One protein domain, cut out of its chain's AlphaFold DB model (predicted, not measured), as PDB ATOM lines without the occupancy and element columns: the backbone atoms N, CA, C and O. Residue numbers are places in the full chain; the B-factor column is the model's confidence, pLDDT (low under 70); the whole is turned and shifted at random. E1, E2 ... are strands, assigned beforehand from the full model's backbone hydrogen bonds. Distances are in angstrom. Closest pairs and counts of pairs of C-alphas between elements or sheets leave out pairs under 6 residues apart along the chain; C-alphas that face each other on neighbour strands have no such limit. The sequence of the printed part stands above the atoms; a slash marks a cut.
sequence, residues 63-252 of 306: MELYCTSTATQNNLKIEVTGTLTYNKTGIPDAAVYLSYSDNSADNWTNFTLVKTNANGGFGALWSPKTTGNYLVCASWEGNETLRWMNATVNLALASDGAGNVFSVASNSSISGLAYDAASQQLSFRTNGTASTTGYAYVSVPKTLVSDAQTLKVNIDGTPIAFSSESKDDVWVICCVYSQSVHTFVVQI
ATOM      1  N   MET A  63      69.632   9.884 -86.902       97.69
ATOM      2  CA  MET A  63      69.529   9.774 -85.450       97.69
ATOM      3  C   MET A  63      68.092  10.044 -85.008       97.69
ATOM      4  O   MET A  63      67.485  11.020 -85.449       97.69
ATOM      5  N   GLU A  64      67.572   9.190 -84.135       96.88
ATOM      6  CA  GLU A  64      66.258   9.332 -83.505       96.88
ATOM      7  C   GLU A  64      66.425   9.388 -81.989       96.88
ATOM      8  O   GLU A  64      67.339   8.773 -81.436       96.88
ATOM      9  N   LEU A  65      65.546  10.135 -81.326       97.56
ATOM     10  CA  LEU A  65      65.594  10.371 -79.890       97.56
ATOM     11  C   LEU A  65      64.175  10.339 -79.326       97.56
ATOM     12  O   LEU A  65      63.255  10.915 -79.906       97.56
ATOM     13  N   TYR A  66      64.024   9.692 -78.179       96.56
ATOM     14  CA  TYR A  66      62.770   9.497 -77.470       96.56
ATOM     15  C   TYR A  66      62.990   9.753 -75.983       96.56
ATOM     16  O   TYR A  66      64.042   9.424 -75.431       96.56
ATOM     17  N   CYS A  67      61.995  10.349 -75.333       97.38
ATOM     18  CA  CYS A  67      62.018  10.628 -73.903       97.38
ATOM     19  C   CYS A  67      60.705  10.161 -73.274       97.38
ATOM     20  O   CYS A  67      59.631  10.519 -73.756       97.38
ATOM     21  N   THR A  68      60.792   9.406 -72.183       96.25
ATOM     22  CA  THR A  68      59.639   9.012 -71.355       96.25
ATOM     23  C   THR A  68      59.956   9.258 -69.888       96.25
ATOM     24  O   THR A  68      61.107   9.085 -69.488       96.25
ATOM     25  N   SER A  69      58.971   9.649 -69.080       95.88
ATOM     26  CA  SER A  69      59.173   9.897 -67.646       95.88
ATOM     27  C   SER A  69      58.528   8.827 -66.776       95.88
ATOM     28  O   SER A  69      57.520   8.242 -67.151       95.88
ATOM     29  N   THR A  70      59.048   8.660 -65.565       94.12
ATOM     30  CA  THR A  70      58.326   8.020 -64.453       94.12
ATOM     31  C   THR A  70      57.125   8.860 -64.002       94.12
ATOM     32  O   THR A  70      57.076  10.064 -64.273       94.12
ATOM     33  N   ALA A  71      56.211   8.268 -63.232       92.25
ATOM     34  CA  ALA A  71      54.971   8.919 -62.797       92.25
ATOM     35  C   ALA A  71      55.085   9.775 -61.525       92.25
ATOM     36  O   ALA A  71      54.120  10.445 -61.177       92.25
ATOM     37  N   THR A  72      56.204   9.740 -60.791       91.88
ATOM     38  CA  THR A  72      56.280  10.315 -59.430       91.88
ATOM     39  C   THR A  72      57.400  11.339 -59.272       91.88
ATOM     40  O   THR A  72      58.548  11.067 -59.622       91.88
ATOM     41  N   GLN A  73      57.108  12.484 -58.645       89.44
ATOM     42  CA  GLN A  73      58.061  13.591 -58.478       89.44
ATOM     43  C   GLN A  73      59.297  13.221 -57.642       89.44
ATOM     44  O   GLN A  73      60.419  13.542 -58.024       89.44
ATOM     45  N   ASN A  74      59.122  12.490 -56.537       88.69
ATOM     46  CA  ASN A  74      60.227  12.109 -55.641       88.69
ATOM     47  C   ASN A  74      61.218  11.108 -56.259       88.69
ATOM     48  O   ASN A  74      62.304  10.901 -55.721       88.69
ATOM     49  N   ASN A  75      60.848  10.471 -57.370       90.88
ATOM     50  CA  ASN A  75      61.683   9.527 -58.106       90.88
ATOM     51  C   ASN A  75      61.690   9.877 -59.600       90.88
ATOM     52  O   ASN A  75      61.747   8.985 -60.444       90.88
ATOM     53  N   LEU A  76      61.598  11.175 -59.920       94.75
ATOM     54  CA  LEU A  76      61.503  11.631 -61.295       94.75
ATOM     55  C   LEU A  76      62.761  11.246 -62.077       94.75
ATOM     56  O   LEU A  76      63.873  11.722 -61.820       94.75
ATOM     57  N   LYS A  77      62.558  10.370 -63.055       96.25
ATOM     58  CA  LYS A  77      63.563   9.954 -64.024       96.25
ATOM     59  C   LYS A  77      62.982  10.074 -65.417       96.25
ATOM     60  O   LYS A  77      61.833   9.716 -65.659       96.25
ATOM     61  N   ILE A  78      63.809  10.571 -66.317       97.69
ATOM     62  CA  ILE A  78      63.579  10.605 -67.748       97.69
ATOM     63  C   ILE A  78      64.457   9.524 -68.346       97.69
ATOM     64  O   ILE A  78      65.682   9.554 -68.219       97.69
ATOM     65  N   GLU A  79      63.826   8.556 -68.982       97.62
ATOM     66  CA  GLU A  79      64.522   7.607 -69.823       97.62
ATOM     67  C   GLU A  79      64.685   8.222 -71.207       97.62
ATOM     68  O   GLU A  79      63.707   8.491 -71.907       97.62
ATOM     69  N   VAL A  80      65.939   8.476 -71.567       98.38
ATOM     70  CA  VAL A  80      66.338   9.019 -72.859       98.38
ATOM     71  C   VAL A  80      66.868   7.858 -73.681       98.38
ATOM     72  O   VAL A  80      67.866   7.246 -73.304       98.38
ATOM     73  N   THR A  81      66.208   7.541 -74.788       98.25
ATOM     74  CA  THR A  81      66.585   6.436 -75.682       98.25
ATOM     75  C   THR A  81      66.643   6.913 -77.119       98.25
ATOM     76  O   THR A  81      66.039   7.923 -77.470       98.25
ATOM     77  N   GLY A  82      67.369   6.203 -77.970       98.12
ATOM     78  CA  GLY A  82      67.461   6.574 -79.370       98.12
ATOM     79  C   GLY A  82      68.176   5.546 -80.222       98.12
ATOM     80  O   GLY A  82      68.651   4.516 -79.736       98.12
ATOM     81  N   THR A  83      68.246   5.844 -81.513       98.50
ATOM     82  CA  THR A  83      68.951   5.030 -82.503       98.50
ATOM     83  C   THR A  83      69.879   5.907 -83.330       98.50
ATOM     84  O   THR A  83      69.586   7.070 -83.604       98.50
ATOM     85  N   LEU A  84      71.021   5.353 -83.721       98.56
ATOM     86  CA  LEU A  84      71.966   5.957 -84.648       98.56
ATOM     87  C   LEU A  84      72.255   4.956 -85.768       98.56
ATOM     88  O   LEU A  84      72.831   3.890 -85.542       98.56
ATOM     89  N   THR A  85      71.839   5.297 -86.984       98.38
ATOM     90  CA  THR A  85      71.882   4.386 -88.131       98.38
ATOM     91  C   THR A  85      72.436   5.059 -89.383       98.38
ATOM     92  O   THR A  85      72.416   6.279 -89.534       98.38
ATOM     93  N   TYR A  86      72.923   4.255 -90.320       97.75
ATOM     94  CA  TYR A  86      73.227   4.669 -91.686       97.75
ATOM     95  C   TYR A  86      72.677   3.620 -92.648       97.75
ATOM     96  O   TYR A  86      72.902   2.428 -92.461       97.75
ATOM     97  N   ASN A  87      71.899   4.046 -93.650       95.62
ATOM     98  CA  ASN A  87      71.176   3.142 -94.555       95.62
ATOM     99  C   ASN A  87      70.401   2.038 -93.803       95.62
ATOM    100  O   ASN A  87      70.432   0.873 -94.191       95.62
ATOM    101  N   LYS A  88      69.726   2.413 -92.704       94.62
ATOM    102  CA  LYS A  88      68.970   1.511 -91.808       94.62
ATOM    103  C   LYS A  88      69.810   0.445 -91.088       94.62
ATOM    104  O   LYS A  88      69.250  -0.447 -90.462       94.62
ATOM    105  N   THR A  89      71.136   0.537 -91.155       97.62
ATOM    106  CA  THR A  89      72.060  -0.319 -90.405       97.62
ATOM    107  C   THR A  89      72.542   0.430 -89.171       97.62
ATOM    108  O   THR A  89      72.917   1.600 -89.270       97.62
ATOM    109  N   GLY A  90      72.518  -0.227 -88.014       97.94
ATOM    110  CA  GLY A  90      73.032   0.328 -86.766       97.94
ATOM    111  C   GLY A  90      74.509   0.690 -86.864       97.94
ATOM    112  O   GLY A  90      75.291  -0.053 -87.454       97.94
ATOM    113  N   ILE A  91      74.892   1.827 -86.289       98.19
ATOM    114  CA  ILE A  91      76.300   2.201 -86.141       98.19
ATOM    115  C   ILE A  91      76.730   1.778 -84.732       98.19
ATOM    116  O   ILE A  91      76.315   2.447 -83.787       98.19
ATOM    117  N   PRO A  92      77.503   0.692 -84.556       98.25
ATOM    118  CA  PRO A  92      77.924   0.222 -83.238       98.25
ATOM    119  C   PRO A  92      79.061   1.055 -82.649       98.25
ATOM    120  O   PRO A  92      79.808   1.706 -83.381       98.25
ATOM    121  N   ASP A  93      79.202   0.998 -81.322       98.12
ATOM    122  CA  ASP A  93      80.305   1.579 -80.545       98.12
ATOM    123  C   ASP A  93      80.533   3.089 -80.756       98.12
ATOM    124  O   ASP A  93      81.569   3.638 -80.370       98.12
ATOM    125  N   ALA A  94      79.546   3.790 -81.317       98.31
ATOM    126  CA  ALA A  94      79.570   5.228 -81.507       98.31
ATOM    127  C   ALA A  94      79.336   5.930 -80.168       98.31
ATOM    128  O   ALA A  94      78.367   5.641 -79.464       98.31
ATOM    129  N   ALA A  95      80.223   6.862 -79.821       98.44
ATOM    130  CA  ALA A  95      80.130   7.649 -78.599       98.44
ATOM    131  C   ALA A  95      79.131   8.805 -78.788       98.44
ATOM    132  O   ALA A  95      79.423   9.773 -79.489       98.44
ATOM    133  N   VAL A  96      77.950   8.690 -78.183       98.69
ATOM    134  CA  VAL A  96      76.858   9.669 -78.261       98.69
ATOM    135  C   VAL A  96      76.803  10.476 -76.966       98.69
ATOM    136  O   VAL A  96      76.594   9.918 -75.885       98.69
ATOM    137  N   TYR A  97      76.973  11.792 -77.069       98.50
ATOM    138  CA  TYR A  97      76.774  12.703 -75.946       98.50
ATOM    139  C   TYR A  97      75.287  12.962 -75.756       98.50
ATOM    140  O   TYR A  97      74.590  13.306 -76.712       98.50
ATOM    141  N   LEU A  98      74.813  12.827 -74.519       98.69
ATOM    142  CA  LEU A  98      73.463  13.215 -74.138       98.69
ATOM    143  C   LEU A  98      73.517  14.469 -73.269       98.69
ATOM    144  O   LEU A  98      74.241  14.538 -72.265       98.69
ATOM    145  N   SER A  99      72.741  15.465 -73.671       98.44
ATOM    146  CA  SER A  99      72.710  16.777 -73.041       98.44
ATOM    147  C   SER A  99      71.291  17.318 -72.946       98.44
ATOM    148  O   SER A  99      70.370  16.843 -73.615       98.44
ATOM    149  N   TYR A 100      71.110  18.311 -72.083       98.44
ATOM    150  CA  TYR A 100      69.861  19.048 -71.981       98.44
ATOM    151  C   TYR A 100      70.103  20.556 -71.928       98.44
ATOM    152  O   TYR A 100      71.192  21.016 -71.573       98.44
ATOM    153  N   SER A 101      69.062  21.312 -72.253       97.81
ATOM    154  CA  SER A 101      68.969  22.758 -72.071       97.81
ATOM    155  C   SER A 101      67.625  23.096 -71.429       97.81
ATOM    156  O   SER A 101      66.591  22.587 -71.855       97.81
ATOM    157  N   ASP A 102      67.638  23.939 -70.404       95.38
ATOM    158  CA  ASP A 102      66.465  24.491 -69.710       95.38
ATOM    159  C   ASP A 102      66.185  25.958 -70.100       95.38
ATOM    160  O   ASP A 102      65.305  26.611 -69.544       95.38
ATOM    161  N   ASN A 103      66.923  26.474 -71.087       92.56
ATOM    162  CA  ASN A 103      66.891  27.859 -71.554       92.56
ATOM    163  C   ASN A 103      66.882  27.941 -73.084       92.56
ATOM    164  O   ASN A 103      67.627  28.707 -73.685       92.56
ATOM    165  N   SER A 104      66.037  27.135 -73.729       88.62
ATOM    166  CA  SER A 104      65.785  27.231 -75.175       88.62
ATOM    167  C   SER A 104      67.044  27.126 -76.055       88.62
ATOM    168  O   SER A 104      67.131  27.785 -77.085       88.62
ATOM    169  N   ALA A 105      67.981  26.248 -75.680       92.62
ATOM    170  CA  ALA A 105      69.260  25.982 -76.351       92.62
ATOM    171  C   ALA A 105      70.355  27.048 -76.179       92.62
ATOM    172  O   ALA A 105      71.404  26.908 -76.811       92.62
ATOM    173  N   ASP A 106      70.176  28.042 -75.302       92.12
ATOM    174  CA  ASP A 106      71.224  29.033 -75.013       92.12
ATOM    175  C   ASP A 106      72.440  28.385 -74.336       92.12
ATOM    176  O   ASP A 106      73.585  28.711 -74.648       92.12
ATOM    177  N   ASN A 107      72.204  27.439 -73.421       95.75
ATOM    178  CA  ASN A 107      73.250  26.654 -72.774       95.75
ATOM    179  C   ASN A 107      72.901  25.165 -72.764       95.75
ATOM    180  O   ASN A 107      71.762  24.780 -72.497       95.75
ATOM    181  N   TRP A 108      73.915  24.330 -72.987       97.50
ATOM    182  CA  TRP A 108      73.801  22.874 -72.969       97.50
ATOM    183  C   TRP A 108      74.613  22.286 -71.823       97.50
ATOM    184  O   TRP A 108      75.803  22.565 -71.681       97.50
ATOM    185  N   THR A 109      73.973  21.433 -71.028       97.50
ATOM    186  CA  THR A 109      74.628  20.661 -69.970       97.50
ATOM    187  C   THR A 109      74.682  19.197 -70.379       97.50
ATOM    188  O   THR A 109      73.644  18.553 -70.542       97.50
ATOM    189  N   ASN A 110      75.891  18.656 -70.527       97.00
ATOM    190  CA  ASN A 110      76.089  17.227 -70.760       97.00
ATOM    191  C   ASN A 110      75.831  16.468 -69.458       97.00
ATOM    192  O   ASN A 110      76.433  16.786 -68.432       97.00
ATOM    193  N   PHE A 111      74.966  15.455 -69.500       96.88
ATOM    194  CA  PHE A 111      74.716  14.604 -68.335       96.88
ATOM    195  C   PHE A 111      75.342  13.215 -68.474       96.88
ATOM    196  O   PHE A 111      75.619  12.587 -67.456       96.88
ATOM    197  N   THR A 112      75.599  12.733 -69.696       98.19
ATOM    198  CA  THR A 112      76.326  11.472 -69.901       98.19
ATOM    199  C   THR A 112      76.883  11.318 -71.323       98.19
ATOM    200  O   THR A 112      76.492  12.034 -72.246       98.19
ATOM    201  N   LEU A 113      77.782  10.348 -71.487       98.25
ATOM    202  CA  LEU A 113      78.291   9.838 -72.759       98.25
ATOM    203  C   LEU A 113      77.998   8.335 -72.812       98.25
ATOM    204  O   LEU A 113      78.420   7.592 -71.926       98.25
ATOM    205  N   VAL A 114      77.289   7.886 -73.845       98.56
ATOM    206  CA  VAL A 114      76.913   6.475 -74.028       98.56
ATOM    207  C   VAL A 114      77.483   5.920 -75.323       98.56
ATOM    208  O   VAL A 114      77.786   6.669 -76.249       98.56
ATOM    209  N   LYS A 115      77.632   4.596 -75.395       98.44
ATOM    210  CA  LYS A 115      77.980   3.901 -76.636       98.44
ATOM    211  C   LYS A 115      76.754   3.233 -77.229       98.44
ATOM    212  O   LYS A 115      75.944   2.664 -76.499       98.44
ATOM    213  N   THR A 116      76.638   3.284 -78.547       98.69
ATOM    214  CA  THR A 116      75.612   2.540 -79.272       98.69
ATOM    215  C   THR A 116      75.898   1.038 -79.261       98.69
ATOM    216  O   THR A 116      77.047   0.597 -79.307       98.69
ATOM    217  N   ASN A 117      74.838   0.236 -79.222       98.56
ATOM    218  CA  ASN A 117      74.918  -1.215 -79.380       98.56
ATOM    219  C   ASN A 117      75.021  -1.629 -80.866       98.56
ATOM    220  O   ASN A 117      75.012  -0.787 -81.761       98.56
ATOM    221  N   ALA A 118      75.062  -2.940 -81.138       98.19
ATOM    222  CA  ALA A 118      75.139  -3.501 -82.495       98.19
ATOM    223  C   ALA A 118      74.039  -3.006 -83.459       98.19
ATOM    224  O   ALA A 118      74.272  -2.881 -84.658       98.19
ATOM    225  N   ASN A 119      72.857  -2.682 -82.932       97.88
ATOM    226  CA  ASN A 119      71.721  -2.179 -83.705       97.88
ATOM    227  C   ASN A 119      71.688  -0.641 -83.775       97.88
ATOM    228  O   ASN A 119      70.727  -0.069 -84.283       97.88
ATOM    229  N   GLY A 120      72.718   0.045 -83.267       98.38
ATOM    230  CA  GLY A 120      72.777   1.505 -83.194       98.38
ATOM    231  C   GLY A 120      71.962   2.107 -82.047       98.38
ATOM    232  O   GLY A 120      71.889   3.327 -81.932       98.38
ATOM    233  N   GLY A 121      71.338   1.280 -81.207       98.62
ATOM    234  CA  GLY A 121      70.524   1.736 -80.085       98.62
ATOM    235  C   GLY A 121      71.379   2.256 -78.933       98.62
ATOM    236  O   GLY A 121      72.433   1.692 -78.634       98.62
ATOM    237  N   PHE A 122      70.910   3.305 -78.267       98.69
ATOM    238  CA  PHE A 122      71.532   3.876 -77.073       98.69
ATOM    239  C   PHE A 122      70.465   4.330 -76.075       98.69
ATOM    240  O   PHE A 122      69.311   4.561 -76.441       98.69
ATOM    241  N   GLY A 123      70.850   4.488 -74.809       98.12
ATOM    242  CA  GLY A 123      69.961   5.071 -73.815       98.12
ATOM    243  C   GLY A 123      70.618   5.327 -72.466       98.12
ATOM    244  O   GLY A 123      71.667   4.764 -72.151       98.12
ATOM    245  N   ALA A 124      69.997   6.203 -71.685       98.25
ATOM    246  CA  ALA A 124      70.403   6.544 -70.331       98.25
ATOM    247  C   ALA A 124      69.212   7.044 -69.503       98.25
ATOM    248  O   ALA A 124      68.188   7.466 -70.039       98.25
ATOM    249  N   LEU A 125      69.390   7.050 -68.183       97.69
ATOM    250  CA  LEU A 125      68.475   7.701 -67.253       97.69
ATOM    251  C   LEU A 125      69.018   9.076 -66.871       97.69
ATOM    252  O   LEU A 125      70.194   9.220 -66.534       97.69
ATOM    253  N   TRP A 126      68.141  10.072 -66.878       97.69
ATOM    254  CA  TRP A 126      68.426  11.436 -66.456       97.69
ATOM    255  C   TRP A 126      67.404  11.896 -65.416       97.69
ATOM    256  O   TRP A 126      66.211  11.661 -65.565       97.69
ATOM    257  N   SER A 127      67.862  12.567 -64.360       95.81
ATOM    258  CA  SER A 127      66.991  13.137 -63.328       95.81
ATOM    259  C   SER A 127      67.018  14.666 -63.405       95.81
ATOM    260  O   SER A 127      67.999  15.273 -62.960       95.81
ATOM    261  N   PRO A 128      65.978  15.309 -63.970       95.38
ATOM    262  CA  PRO A 128      65.862  16.762 -63.969       95.38
ATOM    263  C   PRO A 128      65.696  17.278 -62.538       95.38
ATOM    264  O   PRO A 128      65.078  16.631 -61.693       95.38
ATOM    265  N   LYS A 129      66.245  18.465 -62.260       90.50
ATOM    266  CA  LYS A 129      66.183  19.072 -60.918       90.50
ATOM    267  C   LYS A 129      64.804  19.647 -60.593       90.50
ATOM    268  O   LYS A 129      64.421  19.689 -59.430       90.50
ATOM    269  N   THR A 130      64.079  20.103 -61.610       91.31
ATOM    270  CA  THR A 130      62.759  20.733 -61.488       91.31
ATOM    271  C   THR A 130      61.848  20.289 -62.631       91.31
ATOM    272  O   THR A 130      62.315  19.834 -63.675       91.31
ATOM    273  N   THR A 131      60.535  20.428 -62.473       94.62
ATOM    274  CA  THR A 131      59.599  20.365 -63.606       94.62
ATOM    275  C   THR A 131      59.746  21.617 -64.479       94.62
ATOM    276  O   THR A 131      60.314  22.619 -64.041       94.62
ATOM    277  N   GLY A 132      59.264  21.568 -65.721       95.81
ATOM    278  CA  GLY A 132      59.417  22.656 -66.685       95.81
ATOM    279  C   GLY A 132      59.644  22.165 -68.110       95.81
ATOM    280  O   GLY A 132      59.443  20.987 -68.411       95.81
ATOM    281  N   ASN A 133      60.062  23.085 -68.976       97.06
ATOM    282  CA  ASN A 133      60.376  22.799 -70.370       97.06
ATOM    283  C   ASN A 133      61.881  22.626 -70.552       97.06
ATOM    284  O   ASN A 133      62.675  23.409 -70.035       97.06
ATOM    285  N   TYR A 134      62.244  21.628 -71.342       98.06
ATOM    286  CA  TYR A 134      63.608  21.258 -71.654       98.06
ATOM    287  C   TYR A 134      63.742  20.959 -73.143       98.06
ATOM    288  O   TYR A 134      62.808  20.485 -73.795       98.06
ATOM    289  N   LEU A 135      64.944  21.160 -73.663       98.19
ATOM    290  CA  LEU A 135      65.415  20.492 -74.866       98.19
ATOM    291  C   LEU A 135      66.353  19.372 -74.440       98.19
ATOM    292  O   LEU A 135      67.259  19.604 -73.644       98.19
ATOM    293  N   VAL A 136      66.154  18.176 -74.978       98.50
ATOM    294  CA  VAL A 136      67.055  17.033 -74.790       98.50
ATOM    295  C   VAL A 136      67.708  16.738 -76.129       98.50
ATOM    296  O   VAL A 136      67.014  16.653 -77.139       98.50
ATOM    297  N   CYS A 137      69.031  16.610 -76.148       98.25
ATOM    298  CA  CYS A 137      69.812  16.410 -77.361       98.25
ATOM    299  C   CYS A 137      70.702  15.178 -77.234       98.25
ATOM    300  O   CYS A 137      71.343  14.956 -76.205       98.25
ATOM    301  N   ALA A 138      70.750  14.402 -78.309       98.62
ATOM    302  CA  ALA A 138      71.773  13.401 -78.549       98.62
ATOM    303  C   ALA A 138      72.662  13.901 -79.686       98.62
ATOM    304  O   ALA A 138      72.151  14.322 -80.725       98.62
ATOM    305  N   SER A 139      73.980  13.873 -79.507       98.25
ATOM    306  CA  SER A 139      74.930  14.303 -80.532       98.25
ATOM    307  C   SER A 139      76.054  13.297 -80.728       98.25
ATOM    308  O   SER A 139      76.543  12.665 -79.792       98.25
ATOM    309  N   TRP A 140      76.461  13.144 -81.983       98.31
ATOM    310  CA  TRP A 140      77.574  12.306 -82.395       98.31
ATOM    311  C   TRP A 140      78.481  13.090 -83.341       98.31
ATOM    312  O   TRP A 140      78.017  13.712 -84.298       98.31
ATOM    313  N   GLU A 141      79.785  13.050 -83.082       96.81
ATOM    314  CA  GLU A 141      80.794  13.799 -83.845       96.81
ATOM    315  C   GLU A 141      80.996  13.272 -85.275       96.81
ATOM    316  O   GLU A 141      81.577  13.957 -86.117       96.81
ATOM    317  N   GLY A 142      80.480  12.081 -85.581       95.81
ATOM    318  CA  GLY A 142      80.736  11.404 -86.847       95.81
ATOM    319  C   GLY A 142      82.016  10.570 -86.809       95.81
ATOM    320  O   GLY A 142      82.566  10.264 -85.751       95.81
ATOM    321  N   ASN A 143      82.483  10.160 -87.985       93.75
ATOM    322  CA  ASN A 143      83.742   9.438 -88.171       93.75
ATOM    323  C   ASN A 143      84.356   9.775 -89.544       93.75
ATOM    324  O   ASN A 143      83.963  10.748 -90.178       93.75
ATOM    325  N   GLU A 144      85.330   8.994 -90.026       91.25
ATOM    326  CA  GLU A 144      86.000   9.284 -91.310       91.25
ATOM    327  C   GLU A 144      85.064   9.214 -92.531       91.25
ATOM    328  O   GLU A 144      85.350   9.805 -93.569       91.25
ATOM    329  N   THR A 145      83.949   8.490 -92.419       92.69
ATOM    330  CA  THR A 145      83.030   8.196 -93.532       92.69
ATOM    331  C   THR A 145      81.679   8.894 -93.392       92.69
ATOM    332  O   THR A 145      81.077   9.299 -94.392       92.69
ATOM    333  N   LEU A 146      81.223   9.087 -92.153       95.38
ATOM    334  CA  LEU A 146      79.927   9.645 -91.801       95.38
ATOM    335  C   LEU A 146      80.090  10.992 -91.105       95.38
ATOM    336  O   LEU A 146      80.911  11.152 -90.204       95.38
ATOM    337  N   ARG A 147      79.278  11.960 -91.521       95.19
ATOM    338  CA  ARG A 147      79.257  13.301 -90.933       95.19
ATOM    339  C   ARG A 147      78.712  13.279 -89.505       95.19
ATOM    340  O   ARG A 147      77.925  12.403 -89.148       95.19
ATOM    341  N   TRP A 148      79.081  14.308 -88.744       96.25
ATOM    342  CA  TRP A 148      78.432  14.675 -87.486       96.25
ATOM    343  C   TRP A 148      76.901  14.765 -87.642       96.25
ATOM    344  O   TRP A 148      76.389  15.125 -88.710       96.25
ATOM    345  N   MET A 149      76.181  14.443 -86.567       96.12
ATOM    346  CA  MET A 149      74.721  14.516 -86.487       96.12
ATOM    347  C   MET A 149      74.258  14.741 -85.048       96.12
ATOM    348  O   MET A 149      74.903  14.295 -84.099       96.12
ATOM    349  N   ASN A 150      73.095  15.364 -84.892       97.56
ATOM    350  CA  ASN A 150      72.359  15.396 -83.639       97.56
ATOM    351  C   ASN A 150      70.849  15.218 -83.857       97.56
ATOM    352  O   ASN A 150      70.336  15.383 -84.964       97.56
ATOM    353  N   ALA A 151      70.149  14.892 -82.779       97.50
ATOM    354  CA  ALA A 151      68.697  14.897 -82.700       97.50
ATOM    355  C   ALA A 151      68.276  15.602 -81.409       97.50
ATOM    356  O   ALA A 151      68.853  15.346 -80.354       97.50
ATOM    357  N   THR A 152      67.262  16.462 -81.502       97.38
ATOM    358  CA  THR A 152      66.737  17.226 -80.366       97.38
ATOM    359  C   THR A 152      65.246  16.972 -80.207       97.38
ATOM    360  O   THR A 152      64.503  16.970 -81.188       97.38
ATOM    361  N   VAL A 153      64.808  16.795 -78.965       97.75
ATOM    362  CA  VAL A 153      63.406  16.627 -78.573       97.75
ATOM    363  C   VAL A 153      63.030  17.717 -77.577       97.75
ATOM    364  O   VAL A 153      63.812  18.052 -76.688       97.75
ATOM    365  N   ASN A 154      61.824  18.262 -77.719       98.12
ATOM    366  CA  ASN A 154      61.213  19.127 -76.716       98.12
ATOM    367  C   ASN A 154      60.570  18.246 -75.652       98.12
ATOM    368  O   ASN A 154      59.777  17.372 -75.993       98.12
ATOM    369  N   LEU A 155      60.888  18.486 -74.386       98.38
ATOM    370  CA  LEU A 155      60.337  17.771 -73.243       98.38
ATOM    371  C   LEU A 155      59.693  18.774 -72.288       98.38
ATOM    372  O   LEU A 155      60.365  19.664 -71.781       98.38
ATOM    373  N   ALA A 156      58.409  18.609 -72.003       98.31
ATOM    374  CA  ALA A 156      57.709  19.353 -70.967       98.31
ATOM    375  C   ALA A 156      57.355  18.416 -69.811       98.31
ATOM    376  O   ALA A 156      56.917  17.288 -70.037       98.31
ATOM    377  N   LEU A 157      57.538  18.890 -68.582       97.94
ATOM    378  CA  LEU A 157      57.246  18.175 -67.343       97.94
ATOM    379  C   LEU A 157      56.320  19.022 -66.476       97.94
ATOM    380  O   LEU A 157      56.618  20.189 -66.223       97.94
ATOM    381  N   ALA A 158      55.239  18.427 -65.982       97.00
ATOM    382  CA  ALA A 158      54.313  19.054 -65.042       97.00
ATOM    383  C   ALA A 158      53.974  18.080 -63.916       97.00
ATOM    384  O   ALA A 158      53.970  16.872 -64.128       97.00
ATOM    385  N   SER A 159      53.675  18.598 -62.729       95.12
ATOM    386  CA  SER A 159      53.217  17.790 -61.601       95.12
ATOM    387  C   SER A 159      51.895  18.305 -61.049       95.12
ATOM    388  O   SER A 159      51.570  19.483 -61.206       95.12
ATOM    389  N   ASP A 160      51.139  17.430 -60.393       93.81
ATOM    390  CA  ASP A 160      49.942  17.812 -59.644       93.81
ATOM    391  C   ASP A 160      50.240  18.024 -58.149       93.81
ATOM    392  O   ASP A 160      51.362  17.838 -57.673       93.81
ATOM    393  N   GLY A 161      49.216  18.414 -57.384       90.75
ATOM    394  CA  GLY A 161      49.329  18.578 -55.930       90.75
ATOM    395  C   GLY A 161      49.507  17.265 -55.152       90.75
ATOM    396  O   GLY A 161      49.825  17.309 -53.967       90.75
ATOM    397  N   ALA A 162      49.310  16.112 -55.797       91.00
ATOM    398  CA  ALA A 162      49.500  14.784 -55.216       91.00
ATOM    399  C   ALA A 162      50.897  14.199 -55.514       91.00
ATOM    400  O   ALA A 162      51.214  13.105 -55.046       91.00
ATOM    401  N   GLY A 163      51.747  14.922 -56.254       92.81
ATOM    402  CA  GLY A 163      53.101  14.498 -56.614       92.81
ATOM    403  C   GLY A 163      53.170  13.566 -57.827       92.81
ATOM    404  O   GLY A 163      54.241  13.012 -58.104       92.81
ATOM    405  N   ASN A 164      52.063  13.400 -58.557       95.31
ATOM    406  CA  ASN A 164      52.067  12.745 -59.858       95.31
ATOM    407  C   ASN A 164      52.765  13.651 -60.878       95.31
ATOM    408  O   ASN A 164      52.581  14.866 -60.854       95.31
ATOM    409  N   VAL A 165      53.534  13.067 -61.792       96.88
ATOM    410  CA  VAL A 165      54.241  13.767 -62.868       96.88
ATOM    411  C   VAL A 165      53.706  13.316 -64.218       96.88
ATOM    412  O   VAL A 165      53.584  12.126 -64.501       96.88
ATOM    413  N   PHE A 166      53.445  14.300 -65.066       97.69
ATOM    414  CA  PHE A 166      53.098  14.156 -66.466       97.69
ATOM    415  C   PHE A 166      54.267  14.648 -67.308       97.69
ATOM    416  O   PHE A 166      54.922  15.639 -66.964       97.69
ATOM    417  N   SER A 167      54.499  13.992 -68.440       98.19
ATOM    418  CA  SER A 167      55.473  14.468 -69.417       98.19
ATOM    419  C   SER A 167      54.919  14.461 -70.825       98.19
ATOM    420  O   SER A 167      54.073  13.636 -71.168       98.19
ATOM    421  N   VAL A 168      55.421  15.386 -71.637       98.56
ATOM    422  CA  VAL A 168      55.196  15.417 -73.081       98.56
ATOM    423  C   VAL A 168      56.543  15.550 -73.770       98.56
ATOM    424  O   VAL A 168      57.261  16.513 -73.515       98.56
ATOM    425  N   ALA A 169      56.875  14.609 -74.647       98.25
ATOM    426  CA  ALA A 169      58.047  14.665 -75.513       98.25
ATOM    427  C   ALA A 169      57.618  14.793 -76.983       98.25
ATOM    428  O   ALA A 169      56.795  14.014 -77.460       98.25
ATOM    429  N   SER A 170      58.153  15.772 -77.713       97.81
ATOM    430  CA  SER A 170      57.732  16.081 -79.086       97.81
ATOM    431  C   SER A 170      58.870  16.622 -79.952       97.81
ATOM    432  O   SER A 170      59.799  17.275 -79.472       97.81
ATOM    433  N   ASN A 171      58.764  16.405 -81.263       95.38
ATOM    434  CA  ASN A 171      59.575  17.107 -82.263       95.38
ATOM    435  C   ASN A 171      59.061  18.525 -82.581       95.38
ATOM    436  O   ASN A 171      59.718  19.256 -83.315       95.38
ATOM    437  N   SER A 172      57.906  18.917 -82.040       96.50
ATOM    438  CA  SER A 172      57.405  20.293 -82.041       96.50
ATOM    439  C   SER A 172      57.735  20.973 -80.715       96.50
ATOM    440  O   SER A 172      57.869  20.308 -79.689       96.50
ATOM    441  N   SER A 173      57.825  22.303 -80.709       96.19
ATOM    442  CA  SER A 173      57.953  23.054 -79.452       96.19
ATOM    443  C   SER A 173      56.701  22.899 -78.592       96.19
ATOM    444  O   SER A 173      55.596  22.854 -79.132       96.19
ATOM    445  N   ILE A 174      56.872  22.810 -77.270       97.69
ATOM    446  CA  ILE A 174      55.786  22.584 -76.307       97.69
ATOM    447  C   ILE A 174      55.655  23.798 -75.387       97.69
ATOM    448  O   ILE A 174      56.644  24.356 -74.920       97.69
ATOM    449  N   SER A 175      54.420  24.198 -75.101       97.25
ATOM    450  CA  SER A 175      54.108  25.255 -74.138       97.25
ATOM    451  C   SER A 175      52.818  24.956 -73.381       97.25
ATOM    452  O   SER A 175      51.972  24.201 -73.855       97.25
ATOM    453  N   GLY A 176      52.669  25.555 -72.198       96.38
ATOM    454  CA  GLY A 176      51.425  25.490 -71.429       96.38
ATOM    455  C   GLY A 176      51.037  24.089 -70.952       96.38
ATOM    456  O   GLY A 176      49.847  23.833 -70.832       96.38
ATOM    457  N   LEU A 177      52.005  23.190 -70.712       98.12
ATOM    458  CA  LEU A 177      51.704  21.885 -70.124       98.12
ATOM    459  C   LEU A 177      51.132  22.070 -68.714       98.12
ATOM    460  O   LEU A 177      51.825  22.567 -67.827       98.12
ATOM    461  N   ALA A 178      49.886  21.652 -68.512       97.19
ATOM    462  CA  ALA A 178      49.205  21.747 -67.229       97.19
ATOM    463  C   ALA A 178      48.180  20.622 -67.055       97.19
ATOM    464  O   ALA A 178      47.474  20.273 -68.002       97.19
ATOM    465  N   TYR A 179      48.081  20.092 -65.834       96.94
ATOM    466  CA  TYR A 179      47.023  19.171 -65.423       96.94
ATOM    467  C   TYR A 179      46.054  19.878 -64.476       96.94
ATOM    468  O   TYR A 179      46.465  20.410 -63.444       96.94
ATOM    469  N   ASP A 180      44.771  19.858 -64.818       95.38
ATOM    470  CA  ASP A 180      43.687  20.311 -63.955       95.38
ATOM    471  C   ASP A 180      42.987  19.096 -63.337       95.38
ATOM    472  O   ASP A 180      42.308  18.336 -64.023       95.38
ATOM    473  N   ALA A 181      43.134  18.926 -62.022       92.25
ATOM    474  CA  ALA A 181      42.532  17.821 -61.285       92.25
ATOM    475  C   ALA A 181      41.001  17.933 -61.147       92.25
ATOM    476  O   ALA A 181      40.345  16.913 -60.935       92.25
ATOM    477  N   ALA A 182      40.423  19.136 -61.261       91.75
ATOM    478  CA  ALA A 182      38.977  19.337 -61.154       91.75
ATOM    479  C   ALA A 182      38.254  18.873 -62.425       91.75
ATOM    480  O   ALA A 182      37.221  18.208 -62.341       91.75
ATOM    481  N   SER A 183      38.814  19.193 -63.594       94.12
ATOM    482  CA  SER A 183      38.299  18.749 -64.895       94.12
ATOM    483  C   SER A 183      38.929  17.445 -65.399       94.12
ATOM    484  O   SER A 183      38.424  16.857 -66.354       94.12
ATOM    485  N   GLN A 184      40.003  16.979 -64.756       94.31
ATOM    486  CA  GLN A 184      40.819  15.827 -65.153       94.31
ATOM    487  C   GLN A 184      41.367  15.941 -66.574       94.31
ATOM    488  O   GLN A 184      41.346  14.996 -67.365       94.31
ATOM    489  N   GLN A 185      41.859  17.130 -66.900       96.75
ATOM    490  CA  GLN A 185      42.403  17.436 -68.213       96.75
ATOM    491  C   GLN A 185      43.886  17.737 -68.107       96.75
ATOM    492  O   GLN A 185      44.302  18.648 -67.394       96.75
ATOM    493  N   LEU A 186      44.685  16.985 -68.859       98.12
ATOM    494  CA  LEU A 186      46.050  17.373 -69.184       98.12
ATOM    495  C   LEU A 186      46.010  18.136 -70.508       98.12
ATOM    496  O   LEU A 186      45.525  17.615 -71.512       98.12
ATOM    497  N   SER A 187      46.514  19.362 -70.519       98.31
ATOM    498  CA  SER A 187      46.506  20.227 -71.698       98.31
ATOM    499  C   SER A 187      47.902  20.742 -72.011       98.31
ATOM    500  O   SER A 187      48.722  20.906 -71.110       98.31
ATOM    501  N   PHE A 188      48.183  20.952 -73.294       98.62
ATOM    502  CA  PHE A 188      49.409  21.590 -73.769       98.62
ATOM    503  C   PHE A 188      49.221  22.113 -75.191       98.62
ATOM    504  O   PHE A 188      48.307  21.711 -75.912       98.62
ATOM    505  N   ARG A 189      50.112  23.004 -75.620       98.31
ATOM    506  CA  ARG A 189      50.150  23.535 -76.982       98.31
ATOM    507  C   ARG A 189      51.441  23.125 -77.664       98.31
ATOM    508  O   ARG A 189      52.517  23.267 -77.081       98.31
ATOM    509  N   THR A 190      51.334  22.689 -78.913       97.56
ATOM    510  CA  THR A 190      52.490  22.439 -79.775       97.56
ATOM    511  C   THR A 190      52.607  23.513 -80.842       97.56
ATOM    512  O   THR A 190      51.594  23.998 -81.349       97.56
ATOM    513  N   ASN A 191      53.834  23.855 -81.222       96.38
ATOM    514  CA  ASN A 191      54.112  24.697 -82.381       96.38
ATOM    515  C   ASN A 191      55.260  24.082 -83.195       96.38
ATOM    516  O   ASN A 191      56.367  23.888 -82.681       96.38
ATOM    517  N   GLY A 192      54.962  23.729 -84.443       92.19
ATOM    518  CA  GLY A 192      55.884  23.099 -85.383       92.19
ATOM    519  C   GLY A 192      55.790  23.712 -86.781       92.19
ATOM    520  O   GLY A 192      54.928  24.546 -87.065       92.19
ATOM    521  N   THR A 193      56.685  23.300 -87.675       88.62
ATOM    522  CA  THR A 193      56.708  23.801 -89.054       88.62
ATOM    523  C   THR A 193      55.570  23.184 -89.855       88.62
ATOM    524  O   THR A 193      55.526  21.965 -90.032       88.62
ATOM    525  N   ALA A 194      54.681  24.033 -90.375       85.38
ATOM    526  CA  ALA A 194      53.526  23.610 -91.158       85.38
ATOM    527  C   ALA A 194      53.901  22.608 -92.265       85.38
ATOM    528  O   ALA A 194      54.915  22.769 -92.944       85.38
ATOM    529  N   SER A 195      53.039  21.615 -92.494       77.69
ATOM    530  CA  SER A 195      53.185  20.588 -93.549       77.69
ATOM    531  C   SER A 195      54.256  19.516 -93.304       77.69
ATOM    532  O   SER A 195      54.574  18.752 -94.212       77.69
ATOM    533  N   THR A 196      54.799  19.418 -92.089       91.31
ATOM    534  CA  THR A 196      55.636  18.281 -91.666       91.31
ATOM    535  C   THR A 196      54.867  17.367 -90.708       91.31
ATOM    536  O   THR A 196      53.783  17.719 -90.248       91.31
ATOM    537  N   THR A 197      55.382  16.174 -90.407       93.62
ATOM    538  CA  THR A 197      54.746  15.258 -89.447       93.62
ATOM    539  C   THR A 197      55.256  15.517 -88.030       93.62
ATOM    540  O   THR A 197      56.460  15.537 -87.762       93.62
ATOM    541  N   GLY A 198      54.327  15.753 -87.113       94.75
ATOM    542  CA  GLY A 198      54.560  15.941 -85.691       94.75
ATOM    543  C   GLY A 198      54.263  14.663 -84.928       94.75
ATOM    544  O   GLY A 198      53.423  13.863 -85.347       94.75
ATOM    545  N   TYR A 199      54.936  14.480 -83.800       96.44
ATOM    546  CA  TYR A 199      54.559  13.465 -82.825       96.44
ATOM    547  C   TYR A 199      54.562  14.040 -81.413       96.44
ATOM    548  O   TYR A 199      55.298  14.983 -81.123       96.44
ATOM    549  N   ALA A 200      53.767  13.453 -80.526       97.81
ATOM    550  CA  ALA A 200      53.812  13.712 -79.094       97.81
ATOM    551  C   ALA A 200      53.720  12.387 -78.331       97.81
ATOM    552  O   ALA A 200      52.756  11.640 -78.506       97.81
ATOM    553  N   TYR A 201      54.717  12.119 -77.490       98.06
ATOM    554  CA  TYR A 201      54.699  11.058 -76.489       98.06
ATOM    555  C   TYR A 201      54.263  11.655 -75.159       98.06
ATOM    556  O   TYR A 201      54.977  12.480 -74.594       98.06
ATOM    557  N   VAL A 202      53.092  11.261 -74.672       98.19
ATOM    558  CA  VAL A 202      52.515  11.757 -73.422       98.19
ATOM    559  C   VAL A 202      52.591  10.652 -72.375       98.19
ATOM    560  O   VAL A 202      51.997   9.595 -72.572       98.19
ATOM    561  N   SER A 203      53.301  10.884 -71.271       98.00
ATOM    562  CA  SER A 203      53.346   9.938 -70.147       98.00
ATOM    563  C   SER A 203      52.289  10.319 -69.113       98.00
ATOM    564  O   SER A 203      52.315  11.431 -68.578       98.00
ATOM    565  N   VAL A 204      51.367   9.395 -68.831       97.56
ATOM    566  CA  VAL A 204      50.269   9.563 -67.871       97.56
ATOM    567  C   VAL A 204      50.399   8.531 -66.744       97.56
ATOM    568  O   VAL A 204      50.481   7.337 -67.031       97.56
ATOM    569  N   PRO A 205      50.387   8.941 -65.465       96.56
ATOM    570  CA  PRO A 205      50.421   8.036 -64.315       96.56
ATOM    571  C   PRO A 205      49.328   6.958 -64.338       96.56
ATOM    572  O   PRO A 205      48.136   7.264 -64.436       96.56
ATOM    573  N   LYS A 206      49.706   5.690 -64.140       95.00
ATOM    574  CA  LYS A 206      48.754   4.566 -64.002       95.00
ATOM    575  C   LYS A 206      47.898   4.644 -62.739       95.00
ATOM    576  O   LYS A 206      46.831   4.046 -62.670       95.00
ATOM    577  N   THR A 207      48.353   5.396 -61.741       92.69
ATOM    578  CA  THR A 207      47.581   5.710 -60.530       92.69
ATOM    579  C   THR A 207      46.313   6.505 -60.843       92.69
ATOM    580  O   THR A 207      45.338   6.404 -60.101       92.69
ATOM    581  N   LEU A 208      46.311   7.265 -61.944       93.56
ATOM    582  CA  LEU A 208      45.167   8.053 -62.407       93.56
ATOM    583  C   LEU A 208      44.343   7.324 -63.473       93.56
ATOM    584  O   LEU A 208      43.165   7.625 -63.640       93.56
ATOM    585  N   VAL A 209      44.954   6.386 -64.201       93.62
ATOM    586  CA  VAL A 209      44.341   5.689 -65.338       93.62
ATOM    587  C   VAL A 209      44.707   4.209 -65.287       93.62
ATOM    588  O   VAL A 209      45.845   3.829 -65.559       93.62
ATOM    589  N   SER A 210      43.733   3.354 -64.988       91.06
ATOM    590  CA  SER A 210      43.941   1.899 -64.955       91.06
ATOM    591  C   SER A 210      44.046   1.271 -66.350       91.06
ATOM    592  O   SER A 210      44.797   0.314 -66.524       91.06
ATOM    593  N   ASP A 211      43.353   1.834 -67.341       93.69
ATOM    594  CA  ASP A 211      43.352   1.381 -68.735       93.69
ATOM    595  C   ASP A 211      43.482   2.571 -69.694       93.69
ATOM    596  O   ASP A 211      42.618   3.451 -69.731       93.69
ATOM    597  N   ALA A 212      44.546   2.590 -70.500       95.56
ATOM    598  CA  ALA A 212      44.806   3.652 -71.470       95.56
ATOM    599  C   ALA A 212      43.698   3.810 -72.525       95.56
ATOM    600  O   ALA A 212      43.534   4.907 -73.053       95.56
ATOM    601  N   GLN A 213      42.906   2.771 -72.815       94.44
ATOM    602  CA  GLN A 213      41.803   2.845 -73.787       94.44
ATOM    603  C   GLN A 213      40.645   3.733 -73.318       94.44
ATOM    604  O   GLN A 213      39.803   4.146 -74.112       94.44
ATOM    605  N   THR A 214      40.599   4.050 -72.024       95.31
ATOM    606  CA  THR A 214      39.585   4.941 -71.449       95.31
ATOM    607  C   THR A 214      39.898   6.425 -71.664       95.31
ATOM    608  O   THR A 214      39.029   7.278 -71.460       95.31
ATOM    609  N   LEU A 215      41.122   6.740 -72.097       96.69
ATOM    610  CA  LEU A 215      41.555   8.100 -72.388       96.69
ATOM    611  C   LEU A 215      40.926   8.623 -73.673       96.69
ATOM    612  O   LEU A 215      40.736   7.896 -74.648       96.69
ATOM    613  N   LYS A 216      40.662   9.929 -73.697       97.31
ATOM    614  CA  LYS A 216      40.260  10.640 -74.913       97.31
ATOM    615  C   LYS A 216      41.271  11.730 -75.200       97.31
ATOM    616  O   LYS A 216      41.529  12.567 -74.338       97.31
ATOM    617  N   VAL A 217      41.824  11.725 -76.406       98.12
ATOM    618  CA  VAL A 217      42.774  12.742 -76.854       98.12
ATOM    619  C   VAL A 217      42.114  13.577 -77.938       98.12
ATOM    620  O   VAL A 217      41.638  13.035 -78.934       98.12
ATOM    621  N   ASN A 218      42.100  14.891 -77.742       98.25
ATOM    622  CA  ASN A 218      41.582  15.852 -78.705       98.25
ATOM    623  C   ASN A 218      42.705  16.785 -79.168       98.25
ATOM    624  O   ASN A 218      43.480  17.273 -78.342       98.25
ATOM    625  N   ILE A 219      42.740  17.077 -80.467       97.81
ATOM    626  CA  ILE A 219      43.531  18.158 -81.065       97.81
ATOM    627  C   ILE A 219      42.557  19.223 -81.563       97.81
ATOM    628  O   ILE A 219      41.666  18.924 -82.355       97.81
ATOM    629  N   ASP A 220      42.698  20.452 -81.069       97.75
ATOM    630  CA  ASP A 220      41.830  21.592 -81.407       97.75
ATOM    631  C   ASP A 220      40.332  21.273 -81.240       97.75
ATOM    632  O   ASP A 220      39.487  21.623 -82.061       97.75
ATOM    633  N   GLY A 221      40.008  20.536 -80.173       97.00
ATOM    634  CA  GLY A 221      38.647  20.089 -79.868       97.00
ATOM    635  C   GLY A 221      38.159  18.884 -80.680       97.00
ATOM    636  O   GLY A 221      37.075  18.379 -80.403       97.00
ATOM    637  N   THR A 222      38.949  18.380 -81.633       97.81
ATOM    638  CA  THR A 222      38.600  17.212 -82.453       97.81
ATOM    639  C   THR A 222      39.259  15.944 -81.903       97.81
ATOM    640  O   THR A 222      40.482  15.931 -81.752       97.81
ATOM    641  N   PRO A 223      38.504  14.865 -81.625       97.62
ATOM    642  CA  PRO A 223      39.079  13.598 -81.181       97.62
ATOM    643  C   PRO A 223      40.038  12.998 -82.208       97.62
ATOM    644  O   PRO A 223      39.751  12.991 -83.405       97.62
ATOM    645  N   ILE A 224      41.149  12.443 -81.728       97.19
ATOM    646  CA  ILE A 224      42.131  11.732 -82.550       97.19
ATOM    647  C   ILE A 224      42.370  10.314 -82.033       97.19
ATOM    648  O   ILE A 224      42.179  10.016 -80.854       97.19
ATOM    649  N   ALA A 225      42.820   9.438 -82.929       96.44
ATOM    650  CA  ALA A 225      43.345   8.138 -82.542       96.44
ATOM    651  C   ALA A 225      44.763   8.284 -81.968       96.44
ATOM    652  O   ALA A 225      45.535   9.146 -82.392       96.44
ATOM    653  N   PHE A 226      45.110   7.399 -81.041       97.62
ATOM    654  CA  PHE A 226      46.446   7.292 -80.467       97.62
ATOM    655  C   PHE A 226      46.823   5.820 -80.301       97.62
ATOM    656  O   PHE A 226      45.955   4.948 -80.241       97.62
ATOM    657  N   SER A 227      48.120   5.540 -80.202       97.75
ATOM    658  CA  SER A 227      48.610   4.263 -79.679       97.75
ATOM    659  C   SER A 227      49.050   4.430 -78.227       97.75
ATOM    660  O   SER A 227      49.373   5.536 -77.791       97.75
ATOM    661  N   SER A 228      49.028   3.343 -77.457       97.06
ATOM    662  CA  SER A 228      49.464   3.354 -76.061       97.06
ATOM    663  C   SER A 228      50.361   2.167 -75.746       97.06
ATOM    664  O   SER A 228      50.204   1.083 -76.309       97.06
ATOM    665  N   GLU A 229      51.297   2.390 -74.832       96.75
ATOM    666  CA  GLU A 229      52.210   1.388 -74.300       96.75
ATOM    667  C   GLU A 229      52.216   1.449 -72.768       96.75
ATOM    668  O   GLU A 229      52.213   2.523 -72.160       96.75
ATOM    669  N   SER A 230      52.209   0.274 -72.140       96.50
ATOM    670  CA  SER A 230      52.358   0.121 -70.693       96.50
ATOM    671  C   SER A 230      53.839   0.140 -70.341       96.50
ATOM    672  O   SER A 230      54.553  -0.788 -70.716       96.50
ATOM    673  N   LYS A 231      54.295   1.137 -69.580       94.62
ATOM    674  CA  LYS A 231      55.703   1.239 -69.187       94.62
ATOM    675  C   LYS A 231      55.834   1.608 -67.718       94.62
ATOM    676  O   LYS A 231      55.395   2.675 -67.313       94.62
ATOM    677  N   ASP A 232      56.385   0.705 -66.914       93.06
ATOM    678  CA  ASP A 232      56.542   0.884 -65.466       93.06
ATOM    679  C   ASP A 232      55.257   1.411 -64.791       93.06
ATOM    680  O   ASP A 232      54.220   0.737 -64.822       93.06
ATOM    681  N   ASP A 233      55.299   2.618 -64.227       95.12
ATOM    682  CA  ASP A 233      54.211   3.301 -63.525       95.12
ATOM    683  C   ASP A 233      53.395   4.268 -64.408       95.12
ATOM    684  O   ASP A 233      52.464   4.909 -63.912       95.12
ATOM    685  N   VAL A 234      53.676   4.338 -65.714       97.19
ATOM    686  CA  VAL A 234      52.995   5.220 -66.675       97.19
ATOM    687  C   VAL A 234      52.382   4.473 -67.861       97.19
ATOM    688  O   VAL A 234      52.821   3.402 -68.287       97.19
ATOM    689  N   TRP A 235      51.347   5.075 -68.431       97.81
ATOM    690  CA  TRP A 235      50.938   4.851 -69.810       97.81
ATOM    691  C   TRP A 235      51.651   5.862 -70.701       97.81
ATOM    692  O   TRP A 235      51.556   7.063 -70.455       97.81
ATOM    693  N   VAL A 236      52.339   5.390 -71.738       97.88
ATOM    694  CA  VAL A 236      52.929   6.253 -72.765       97.88
ATOM    695  C   VAL A 236      52.002   6.256 -73.969       97.88
ATOM    696  O   VAL A 236      51.760   5.218 -74.579       97.88
ATOM    697  N   ILE A 237      51.467   7.422 -74.303       97.69
ATOM    698  CA  ILE A 237      50.540   7.625 -75.416       97.69
ATOM    699  C   ILE A 237      51.297   8.283 -76.557       97.69
ATOM    700  O   ILE A 237      51.913   9.324 -76.349       97.69
ATOM    701  N   CYS A 238      51.223   7.725 -77.763       97.38
ATOM    702  CA  CYS A 238      51.804   8.326 -78.956       97.38
ATOM    703  C   CYS A 238      50.706   8.876 -79.867       97.38
ATOM    704  O   CYS A 238      49.815   8.151 -80.319       97.38
ATOM    705  N   CYS A 239      50.796  10.174 -80.141       96.75
ATOM    706  CA  CYS A 239      49.941  10.879 -81.086       96.75
ATOM    707  C   CYS A 239      50.785  11.333 -82.275       96.75
ATOM    708  O   CYS A 239      51.807  11.990 -82.078       96.75
ATOM    709  N   VAL A 240      50.340  11.038 -83.496       96.50
ATOM    710  CA  VAL A 240      50.952  11.537 -84.737       96.50
ATOM    711  C   VAL A 240      49.983  12.513 -85.393       96.50
ATOM    712  O   VAL A 240      48.793  12.227 -85.504       96.50
ATOM    713  N   TYR A 241      50.482  13.673 -85.809       95.31
ATOM    714  CA  TYR A 241      49.662  14.768 -86.328       95.31
ATOM    715  C   TYR A 241      50.404  15.559 -87.410       95.31
ATOM    716  O   TYR A 241      51.620  15.450 -87.562       95.31
ATOM    717  N   SER A 242      49.684  16.366 -88.184       94.31
ATOM    718  CA  SER A 242      50.301  17.332 -89.101       94.31
ATOM    719  C   SER A 242      50.815  18.519 -88.295       94.31
ATOM    720  O   SER A 242      50.036  19.139 -87.587       94.31
ATOM    721  N   GLN A 243      52.102  18.852 -88.371       92.25
ATOM    722  CA  GLN A 243      52.649  19.981 -87.623       92.25
ATOM    723  C   GLN A 243      51.973  21.283 -88.042       92.25
ATOM    724  O   GLN A 243      51.814  21.576 -89.226       92.25
ATOM    725  N   SER A 244      51.602  22.055 -87.033       94.44
ATOM    726  CA  SER A 244      51.117  23.425 -87.082       94.44
ATOM    727  C   SER A 244      51.105  23.913 -85.629       94.44
ATOM    728  O   SER A 244      51.802  23.365 -84.764       94.44
ATOM    729  N   VAL A 245      50.289  24.916 -85.340       96.75
ATOM    730  CA  VAL A 245      49.944  25.283 -83.979       96.75
ATOM    731  C   VAL A 245      48.689  24.533 -83.549       96.75
ATOM    732  O   VAL A 245      47.626  24.765 -84.116       96.75
ATOM    733  N   HIS A 246      48.817  23.679 -82.535       97.25
ATOM    734  CA  HIS A 246      47.740  22.808 -82.064       97.25
ATOM    735  C   HIS A 246      47.602  22.853 -80.550       97.25
ATOM    736  O   HIS A 246      48.601  22.937 -79.830       97.25
ATOM    737  N   THR A 247      46.366  22.758 -80.070       98.31
ATOM    738  CA  THR A 247      46.043  22.574 -78.653       98.31
ATOM    739  C   THR A 247      45.646  21.129 -78.410       98.31
ATOM    740  O   THR A 247      44.675  20.640 -78.986       98.31
ATOM    741  N   PHE A 248      46.382  20.463 -77.533       98.50
ATOM    742  CA  PHE A 248      46.104  19.107 -77.090       98.50
ATOM    743  C   PHE A 248      45.340  19.131 -75.777       98.50
ATOM    744  O   PHE A 248      45.686  19.876 -74.857       98.50
ATOM    745  N   VAL A 249      44.337  18.263 -75.682       98.56
ATOM    746  CA  VAL A 249      43.637  17.953 -74.436       98.56
ATOM    747  C   VAL A 249      43.543  16.440 -74.304       98.56
ATOM    748  O   VAL A 249      42.923  15.776 -75.134       98.56
ATOM    749  N   VAL A 250      44.150  15.902 -73.252       98.12
ATOM    750  CA  VAL A 250      44.009  14.508 -72.831       98.12
ATOM    751  C   VAL A 250      43.037  14.484 -71.659       98.12
ATOM    752  O   VAL A 250      43.353  14.944 -70.561       98.12
ATOM    753  N   GLN A 251      41.838  13.966 -71.906       97.44
ATOM    754  CA  GLN A 251      40.827  13.766 -70.878       97.44
ATOM    755  C   GLN A 251      41.096  12.445 -70.164       97.44
ATOM    756  O   GLN A 251      41.022  11.368 -70.765       97.44
ATOM    757  N   ILE A 252      41.362  12.554 -68.869       95.19
ATOM    758  CA  ILE A 252      41.491  11.438 -67.942       95.19
ATOM    759  C   ILE A 252      40.095  11.181 -67.349       95.19
ATOM    760  O   ILE A 252      39.414  12.141 -66.979       95.19
TER     761      ILE A 252
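What this domain is: This is residues 63 to 252 of the 306 residues of an uncharacterized protein of Candidatus Bathyarchaeota archaeon (UniProt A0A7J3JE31). A long curled sheet of eight strands runs through the model; the five-strand sheet of E9, E10, E16, E12 and E13 covers one face of part of it as a sandwich, and the small sheet of E1, E2 and E5 packs over the other face, in the hollow of its curl. E1 lies over E7 and E8, and E5 comes beside E4 at the large sheet's edge. The printed part has 190 residues with sixteen named strands, E1 to E16 in chain order, and no named helix; the class is all strand and each sheet is antiparallel. The large sheet's order is E4, E3, E6, E7, E8, E11, E15, E14. The whole is compact, with a radius of gyration of the C-alphas of 16.7 A and spans of 56 by 39 by 32 A.

How they stand to each other: The large sheet holds E4, residues 109 to 115, E3, 95 to 101, E6, 132 to 140, E7, 149 to 159, E8, 165 to 170, E11, 197 to 205, E15, 234 to 242, and E14, 227 to 231. It is twisted, and its way across turns by 104 degrees. E6, E7 and E8 form a meander, each strand the antiparallel neighbour of the one before; N 136 and O 153 are 2.9 A apart and N 156 and O 168 2.8 A, both within hydrogen-bond range. The second sheet holds E9, residues 173 to 180, E10, 185 to 191, E16, 245 to 251, E12, 216 to 219, and E13, 222 to 224. In the hairpin of E9 and E10, N 187 and O 178 are within hydrogen-bond range at 2.8 A. These two sheets form a sandwich, two sheets face to face, with facing parts 10.1 A centre to centre and strands at 36 degrees. E13 runs on into E14 at 59 degrees. The third sheet is E1, residues 63 to 69, E2, 78 to 86, and E5, 121 to 126; N 66 and O 81 are 2.8 A apart, within hydrogen-bond range. The closest C-alphas of E1 and E7 are those of Met 63 and Ala 151, 5.9 A apart. The closest of E4 and E5 are those of Lys 115 and Phe 122, 6.5 A apart. E2 and E6 are near each other, with 9 pairs of C-alphas within 10 A.

Where its parts are: E7, the longest strand by residues, measures 33.1 A from C-alpha 149 at (74.721, 14.516, -86.487) to C-alpha 159 at (53.217, 17.790, -61.601). E2 and E11 each measure 26.5 A, E6 26.1 A and E15 25.6 A. E1 begins at C-alpha 63, (69.529, 9.774, -85.450), and E16 ends at C-alpha 251, (40.827, 13.766, -70.878).

The domain as a whole: The two C-alphas farthest apart are those of Glu 144 and Ala 182, 56.8 A. The printed part has no cut and no long link. Its mean pLDDT is 96.1, and no printed residue is under 70.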